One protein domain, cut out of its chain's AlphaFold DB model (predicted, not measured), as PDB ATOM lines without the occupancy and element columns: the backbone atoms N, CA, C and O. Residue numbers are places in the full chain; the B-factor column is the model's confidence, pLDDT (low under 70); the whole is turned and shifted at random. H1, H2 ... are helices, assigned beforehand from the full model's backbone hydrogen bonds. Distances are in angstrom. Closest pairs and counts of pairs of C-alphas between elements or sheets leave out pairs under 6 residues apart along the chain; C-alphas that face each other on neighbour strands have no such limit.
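This is residues 27 to 87 of the 113 residues of the protein "Lactobacillus shifted protein" of Zancudomyces culisetae (UniProt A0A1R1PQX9). The model has little regular structure: a winding body, mostly loops round the short H2, with helix H1 sticking out as an arm at one end of the long axis and the short H3 at the other. The loop of residues 63 to 71 also sticks out. Of 61 printed residues, 20 are in three named helices, H1, H2, H3 in chain order; there is no named strand, and the class is all helix. The whole is loose, radius of gyration of the C-alphas 13.3 A, and elongated, spanning 41 by 24 by 22 A.

Find C-alpha 27 at (154.084, 208.624, 170.221); from there H1, residues 27 to 37, runs 16.1 A. H2 is residues 58 to 61, and H3, residues 81 to 85, ends at C-alpha 85 at (191.668, 191.536, 167.706).

H1, H2 and H3 are apart from one another. Every O i to N i+4 pair is within hydrogen-bond range in H3, 4 of 7 in H1; H2 is too short for one.

Both links are long, residues 38 to 57 and 62 to 80. The printed part has no cut. Look for pLDDT under 70 at residues 27 to 39.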
ATOM      1  N   LEU A  27     153.629 209.837 170.905       54.00
ATOM      2  CA  LEU A  27     154.084 208.624 170.221       54.00
ATOM      3  C   LEU A  27     155.474 208.814 169.612       54.00
ATOM      4  O   LEU A  27     156.318 207.946 169.817       54.00
ATOM      5  N   ASN A  28     155.732 209.956 168.964       59.50
ATOM      6  CA  ASN A  28     157.020 210.238 168.328       59.50
ATOM      7  C   ASN A  28     158.174 210.237 169.344       59.50
ATOM      8  O   ASN A  28     159.189 209.574 169.118       59.50
ATOM      9  N   GLU A  29     157.969 210.857 170.509       56.69
ATOM     10  CA  GLU A  29     158.961 210.889 171.591       56.69
ATOM     11  C   GLU A  29     159.264 209.495 172.175       56.69
ATOM     12  O   GLU A  29     160.380 209.233 172.610       56.69
ATOM     13  N   ILE A  30     158.295 208.571 172.191       56.25
ATOM     14  CA  ILE A  30     158.492 207.202 172.702       56.25
ATOM     15  C   ILE A  30     159.230 206.329 171.671       56.25
ATOM     16  O   ILE A  30     160.048 205.488 172.048       56.25
ATOM     17  N   THR A  31     158.993 206.539 170.372       55.50
ATOM     18  CA  THR A  31     159.703 205.829 169.292       55.50
ATOM     19  C   THR A  31     161.184 206.179 169.200       55.50
ATOM     20  O   THR A  31     161.993 205.272 169.015       55.50
ATOM     21  N   GLU A  32     161.562 207.448 169.374       53.78
ATOM     22  CA  GLU A  32     162.977 207.854 169.322       53.78
ATOM     23  C   GLU A  32     163.771 207.299 170.515       53.78
ATOM     24  O   GLU A  32     164.887 206.799 170.363       53.78
ATOM     25  N   LYS A  33     163.160 207.277 171.704       50.22
ATOM     26  CA  LYS A  33     163.798 206.772 172.931       50.22
ATOM     27  C   LYS A  33     164.024 205.260 172.865       50.22
ATOM     28  O   LYS A  33     165.133 204.790 173.096       50.22
ATOM     29  N   LYS A  34     163.023 204.503 172.402       47.91
ATOM     30  CA  LYS A  34     163.090 203.036 172.312       47.91
ATOM     31  C   LYS A  34     164.047 202.518 171.225       47.91
ATOM     32  O   LYS A  34     164.615 201.440 171.383       47.91
ATOM     33  N   ALA A  35     164.261 203.272 170.142       47.84
ATOM     34  CA  ALA A  35     165.228 202.913 169.097       47.84
ATOM     35  C   ALA A  35     166.694 203.019 169.564       47.84
ATOM     36  O   ALA A  35     167.575 202.398 168.974       47.84
ATOM     37  N   THR A  36     166.944 203.774 170.638       50.91
ATOM     38  CA  THR A  36     168.285 204.006 171.191       50.91
ATOM     39  C   THR A  36     168.695 202.922 172.202       50.91
ATOM     40  O   THR A  36     169.878 202.657 172.391       50.91
ATOM     41  N   GLU A  37     167.726 202.248 172.831       54.34
ATOM     42  CA  GLU A  37     167.956 201.296 173.935       54.34
ATOM     43  C   GLU A  37     168.438 199.913 173.466       54.34
ATOM     44  O   GLU A  37     169.164 199.214 174.172       54.34
ATOM     45  N   VAL A  38     168.088 199.525 172.243       57.22
ATOM     46  CA  VAL A  38     168.632 198.346 171.567       57.22
ATOM     47  C   VAL A  38     169.521 198.926 170.490       57.22
ATOM     48  O   VAL A  38     168.977 199.522 169.574       57.22
ATOM     49  N   GLY A  39     170.849 198.836 170.604       63.78
ATOM     50  CA  GLY A  39     171.815 199.470 169.687       63.78
ATOM     51  C   GLY A  39     171.759 198.953 168.242       63.78
ATOM     52  O   GLY A  39     172.775 198.566 167.676       63.78
ATOM     53  N   TRP A  40     170.578 198.887 167.638       76.25
ATOM     54  CA  TRP A  40     170.287 198.350 166.327       76.25
ATOM     55  C   TRP A  40     170.969 199.160 165.232       76.25
ATOM     56  O   TRP A  40     171.386 198.562 164.248       76.25
ATOM     57  N   SER A  41     171.145 200.466 165.434       84.31
ATOM     58  CA  SER A  41     171.909 201.352 164.548       84.31
ATOM     59  C   SER A  41     173.396 200.999 164.483       84.31
ATOM     60  O   SER A  41     174.017 201.172 163.434       84.31
ATOM     61  N   ASN A  42     173.967 200.441 165.559       91.94
ATOM     62  CA  ASN A  42     175.374 200.052 165.583       91.94
ATOM     63  C   ASN A  42     175.660 198.987 164.524       91.94
ATOM     64  O   ASN A  42     174.918 198.009 164.384       91.94
ATOM     65  N   GLN A  43     176.792 199.135 163.838       94.06
ATOM     66  CA  GLN A  43     177.208 198.228 162.772       94.06
ATOM     67  C   GLN A  43     177.329 196.770 163.238       94.06
ATOM     68  O   GLN A  43     177.008 195.845 162.490       94.06
ATOM     69  N   SER A  44     177.755 196.577 164.486       93.75
ATOM     70  CA  SER A  44     177.934 195.292 165.155       93.75
ATOM     71  C   SER A  44     177.451 195.360 166.610       93.75
ATOM     72  O   SER A  44     177.229 196.430 167.172       93.75
ATOM     73  N   THR A  45     177.321 194.207 167.266       92.44
ATOM     74  CA  THR A  45     177.011 194.110 168.703       92.44
ATOM     75  C   THR A  45     178.034 194.830 169.589       92.44
ATOM     76  O   THR A  45     177.647 195.411 170.593       92.44
ATOM     77  N   ASN A  46     179.309 194.855 169.198       93.56
ATOM     78  CA  ASN A  46     180.416 195.451 169.960       93.56
ATOM     79  C   ASN A  46     181.091 196.649 169.265       93.56
ATOM     80  O   ASN A  46     182.090 197.138 169.774       93.56
ATOM     81  N   HIS A  47     180.604 197.100 168.103       93.50
ATOM     82  CA  HIS A  47     181.235 198.196 167.360       93.50
ATOM     83  C   HIS A  47     180.174 199.099 166.710       93.50
ATOM     84  O   HIS A  47     179.365 198.594 165.922       93.50
ATOM     85  N   PRO A  48     180.151 200.410 167.018       92.50
ATOM     86  CA  PRO A  48     179.094 201.310 166.561       92.50
ATOM     87  C   PRO A  48     179.224 201.674 165.080       92.50
ATOM     88  O   PRO A  48     178.245 201.619 164.342       92.50
ATOM     89  N   GLY A  49     180.435 202.007 164.633       92.62
ATOM     90  CA  GLY A  49     180.677 202.573 163.307       92.62
ATOM     91  C   GLY A  49     181.097 201.567 162.238       92.62
ATOM     92  O   GLY A  49     181.244 200.366 162.481       92.62
ATOM     93  N   VAL A  50     181.341 202.100 161.046       95.19
ATOM     94  CA  VAL A  50     182.023 201.395 159.956       95.19
ATOM     95  C   VAL A  50     183.537 201.377 160.195       95.19
ATOM     96  O   VAL A  50     184.074 202.257 160.861       95.19
ATOM     97  N   TRP A  51     184.234 200.388 159.645       95.12
ATOM     98  CA  TRP A  51     185.691 200.214 159.757       95.12
ATOM     99  C   TRP A  51     186.384 200.129 158.386       95.12
ATOM    100  O   TRP A  51     187.554 199.768 158.289       95.12
ATOM    101  N   SER A  52     185.663 200.434 157.305       95.00
ATOM    102  CA  SER A  52     186.200 200.521 155.945       95.00
ATOM    103  C   SER A  52     185.480 201.620 155.167       95.00
ATOM    104  O   SER A  52     184.273 201.794 155.318       95.00
ATOM    105  N   ALA A  53     186.210 202.329 154.305       95.19
ATOM    106  CA  ALA A  53     185.680 203.424 153.488       95.19
ATOM    107  C   ALA A  53     184.501 203.002 152.592       95.19
ATOM    108  O   ALA A  53     183.566 203.772 152.394       95.19
ATOM    109  N   ASN A  54     184.512 201.768 152.082       96.44
ATOM    110  CA  ASN A  54     183.463 201.260 151.193       96.44
ATOM    111  C   ASN A  54     182.324 200.565 151.957       96.44
ATOM    112  O   ASN A  54     181.362 200.092 151.345       96.44
ATOM    113  N   GLN A  55     182.424 200.461 153.283       95.94
ATOM    114  CA  GLN A  55     181.404 199.820 154.094       95.94
ATOM    115  C   GLN A  55     180.228 200.776 154.308       95.94
ATOM    116  O   GLN A  55     180.396 201.900 154.772       95.94
ATOM    117  N   ARG A  56     179.012 200.315 154.004       95.06
ATOM    118  CA  ARG A  56     177.787 201.066 154.311       95.06
ATOM    119  C   ARG A  56     177.453 200.946 155.794       95.06
ATOM    120  O   ARG A  56     177.611 199.868 156.376       95.06
ATOM    121  N   SER A  57     176.958 202.034 156.381       93.75
ATOM    122  CA  SER A  57     176.373 201.993 157.720       93.75
ATOM    123  C   SER A  57     175.137 201.094 157.732       93.75
ATOM    124  O   SER A  57     174.471 200.896 156.708       93.75
ATOM    125  N   ARG A  58     174.821 200.543 158.904       91.06
ATOM    126  CA  ARG A  58     173.700 199.618 159.072       91.06
ATOM    127  C   ARG A  58     172.367 200.242 158.686       91.06
ATOM    128  O   ARG A  58     171.574 199.608 157.999       91.06
ATOM    129  N   GLU A  59     172.162 201.493 159.071       89.25
ATOM    130  CA  GLU A  59     170.957 202.271 158.767       89.25
ATOM    131  C   GLU A  59     170.702 202.361 157.258       89.25
ATOM    132  O   GLU A  59     169.589 202.128 156.798       89.25
ATOM    133  N   LEU A  60     171.755 202.604 156.470       90.94
ATOM    134  CA  LEU A  60     171.657 202.664 155.011       90.94
ATOM    135  C   LEU A  60     171.537 201.273 154.370       90.94
ATOM    136  O   LEU A  60     170.971 201.135 153.288       90.94
ATOM    137  N   ALA A  61     172.081 200.234 155.009       89.62
ATOM    138  CA  ALA A  61     172.019 198.862 154.507       89.62
ATOM    139  C   ALA A  61     170.632 198.219 154.689       89.62
ATOM    140  O   ALA A  61     170.206 197.442 153.832       89.62
ATOM    141  N   PHE A  62     169.927 198.561 155.770       88.88
ATOM    142  CA  PHE A  62     168.577 198.081 156.097       88.88
ATOM    143  C   PHE A  62     167.472 199.029 155.604       88.88
ATOM    144  O   PHE A  62     166.416 199.152 156.220       88.88
ATOM    145  N   TYR A  63     167.707 199.693 154.473       89.31
ATOM    146  CA  TYR A  63     166.738 200.585 153.843       89.31
ATOM    147  C   TYR A  63     165.943 199.885 152.727       89.31
ATOM    148  O   TYR A  63     166.494 199.130 151.918       89.31
ATOM    149  N   GLY A  64     164.644 200.187 152.654       91.25
ATOM    150  CA  GLY A  64     163.768 199.876 151.523       91.25
ATOM    151  C   GLY A  64     162.787 198.706 151.722       91.25
ATOM    152  O   GLY A  64     162.839 198.004 152.735       91.25
ATOM    153  N   PRO A  65     161.928 198.440 150.715       93.56
ATOM    154  CA  PRO A  65     160.740 197.583 150.857       93.56
ATOM    155  C   PRO A  65     161.007 196.128 151.254       93.56
ATOM    156  O   PRO A  65     160.136 195.447 151.780       93.56
ATOM    157  N   ARG A  66     162.226 195.619 151.032       92.12
ATOM    158  CA  ARG A  66     162.601 194.242 151.405       92.12
ATOM    159  C   ARG A  66     162.670 194.022 152.919       92.12
ATOM    160  O   ARG A  66     162.626 192.875 153.358       92.12
ATOM    161  N   PHE A  67     162.827 195.099 153.685       92.12
ATOM    162  CA  PHE A  67     162.914 195.072 155.144       92.12
ATOM    163  C   PHE A  67     161.609 195.499 155.821       92.12
ATOM    164  O   PHE A  67     161.475 195.356 157.035       92.12
ATOM    165  N   GLU A  68     160.625 195.970 155.053       90.94
ATOM    166  CA  GLU A  68     159.285 196.223 155.569       90.94
ATOM    167  C   GLU A  68     158.657 194.900 156.017       90.94
ATOM    168  O   GLU A  68     158.786 193.872 155.350       90.94
ATOM    169  N   GLN A  69     158.010 194.912 157.185       91.56
ATOM    170  CA  GLN A  69     157.385 193.727 157.789       91.56
ATOM    171  C   GLN A  69     158.362 192.576 158.104       91.56
ATOM    172  O   GLN A  69     157.932 191.451 158.368       91.56
ATOM    173  N   LYS A  70     159.677 192.827 158.099       90.94
ATOM    174  CA  LYS A  70     160.671 191.877 158.599       90.94
ATOM    175  C   LYS A  70     161.007 192.188 160.045       90.94
ATOM    176  O   LYS A  70     161.262 193.334 160.403       90.94
ATOM    177  N   ASP A  71     161.055 191.140 160.860       90.31
ATOM    178  CA  ASP A  71     161.648 191.249 162.182       90.31
ATOM    179  C   ASP A  71     163.161 191.432 162.027       90.31
ATOM    180  O   ASP A  71     163.896 190.525 161.617       90.31
ATOM    181  N   LEU A  72     163.601 192.656 162.303       86.88
ATOM    182  CA  LEU A  72     164.998 193.046 162.252       86.88
ATOM    183  C   LEU A  72     165.792 192.386 163.385       86.88
ATOM    184  O   LEU A  72     166.941 192.013 163.175       86.88
ATOM    185  N   SER A  73     165.183 192.147 164.548       87.19
ATOM    186  CA  SER A  73     165.881 191.581 165.708       87.19
ATOM    187  C   SER A  73     166.383 190.152 165.472       87.19
ATOM    188  O   SER A  73     167.437 189.778 165.982       87.19
ATOM    189  N   ALA A  74     165.679 189.388 164.634       89.50
ATOM    190  CA  ALA A  74     166.052 188.034 164.243       89.50
ATOM    191  C   ALA A  74     167.143 187.980 163.154       89.50
ATOM    192  O   ALA A  74     167.645 186.901 162.836       89.50
ATOM    193  N   GLN A  75     167.506 189.116 162.546       90.00
ATOM    194  CA  GLN A  75     168.534 189.134 161.506       90.00
ATOM    195  C   GLN A  75     169.931 188.945 162.117       90.00
ATOM    196  O   GLN A  75     170.194 189.419 163.226       90.00
ATOM    197  N   PRO A  76     170.875 188.323 161.389       90.50
ATOM    198  CA  PRO A  76     172.226 188.091 161.887       90.50
ATOM    199  C   PRO A  76     172.914 189.369 162.393       90.50
ATOM    200  O   PRO A  76     172.951 190.407 161.718       90.50
ATOM    201  N   ARG A  77     173.502 189.273 163.591       90.69
ATOM    202  CA  ARG A  77     174.214 190.370 164.258       90.69
ATOM    203  C   ARG A  77     175.492 189.865 164.933       90.69
ATOM    204  O   ARG A  77     175.567 189.709 166.151       90.69
ATOM    205  N   SER A  78     176.498 189.569 164.114       92.06
ATOM    206  CA  SER A  78     177.807 189.107 164.580       92.06
ATOM    207  C   SER A  78     178.571 190.203 165.325       92.06
ATOM    208  O   SER A  78     178.339 191.392 165.111       92.06
ATOM    209  N   MET A  79     179.522 189.790 166.165       94.81
ATOM    210  CA  MET A  79     180.542 190.690 166.704       94.81
ATOM    211  C   MET A  79     181.543 191.087 165.609       94.81
ATOM    212  O   MET A  79     181.795 190.336 164.668       94.81
ATOM    213  N   ALA A  80     182.130 192.270 165.742       96.06
ATOM    214  CA  ALA A  80     183.133 192.809 164.846       96.06
ATOM    215  C   ALA A  80     184.498 192.286 165.281       96.06
ATOM    216  O   ALA A  80     184.901 192.471 166.432       96.06
ATOM    217  N   ALA A  81     185.209 191.665 164.341       95.69
ATOM    218  CA  ALA A  81     186.533 191.105 164.581       95.69
ATOM    219  C   ALA A  81     187.574 192.176 164.930       95.69
ATOM    220  O   ALA A  81     188.435 191.918 165.758       95.69
ATOM    221  N   VAL A  82     187.464 193.385 164.367       95.94
ATOM    222  CA  VAL A  82     188.381 194.510 164.644       95.94
ATOM    223  C   VAL A  82     188.484 194.786 166.147       95.94
ATOM    224  O   VAL A  82     189.575 194.955 166.680       95.94
ATOM    225  N   GLU A  83     187.347 194.740 166.835       95.94
ATOM    226  CA  GLU A  83     187.245 194.984 168.272       95.94
ATOM    227  C   GLU A  83     187.589 193.745 169.123       95.94
ATOM    228  O   GLU A  83     187.798 193.837 170.327       95.94
ATOM    229  N   LEU A  84     187.630 192.555 168.525       96.06
ATOM    230  CA  LEU A  84     188.123 191.352 169.201       96.06
ATOM    231  C   LEU A  84     189.651 191.291 169.130       96.06
ATOM    232  O   LEU A  84     190.297 191.095 170.154       96.06
ATOM    233  N   VAL A  85     190.219 191.532 167.947       95.12
ATOM    234  CA  VAL A  85     191.668 191.536 167.706       95.12
ATOM    235  C   VAL A  85     192.355 192.669 168.469       95.12
ATOM    236  O   VAL A  85     193.463 192.481 168.953       95.12
ATOM    237  N   SER A  86     191.695 193.817 168.663       95.50
ATOM    238  CA  SER A  86     192.235 194.914 169.484       95.50
ATOM    239  C   SER A  86     192.484 194.525 170.947       95.50
ATOM    240  O   SER A  86     193.293 195.165 171.617       95.50
ATOM    241  N   ARG A  87     191.809 193.483 171.449       96.00
ATOM    242  CA  ARG A  87     191.985 192.959 172.813       96.00
ATOM    243  C   ARG A  87     193.076 191.901 172.908       96.00
ATOM    244  O   ARG A  87     193.455 191.534 174.019       96.00
TER     245      ARG A  87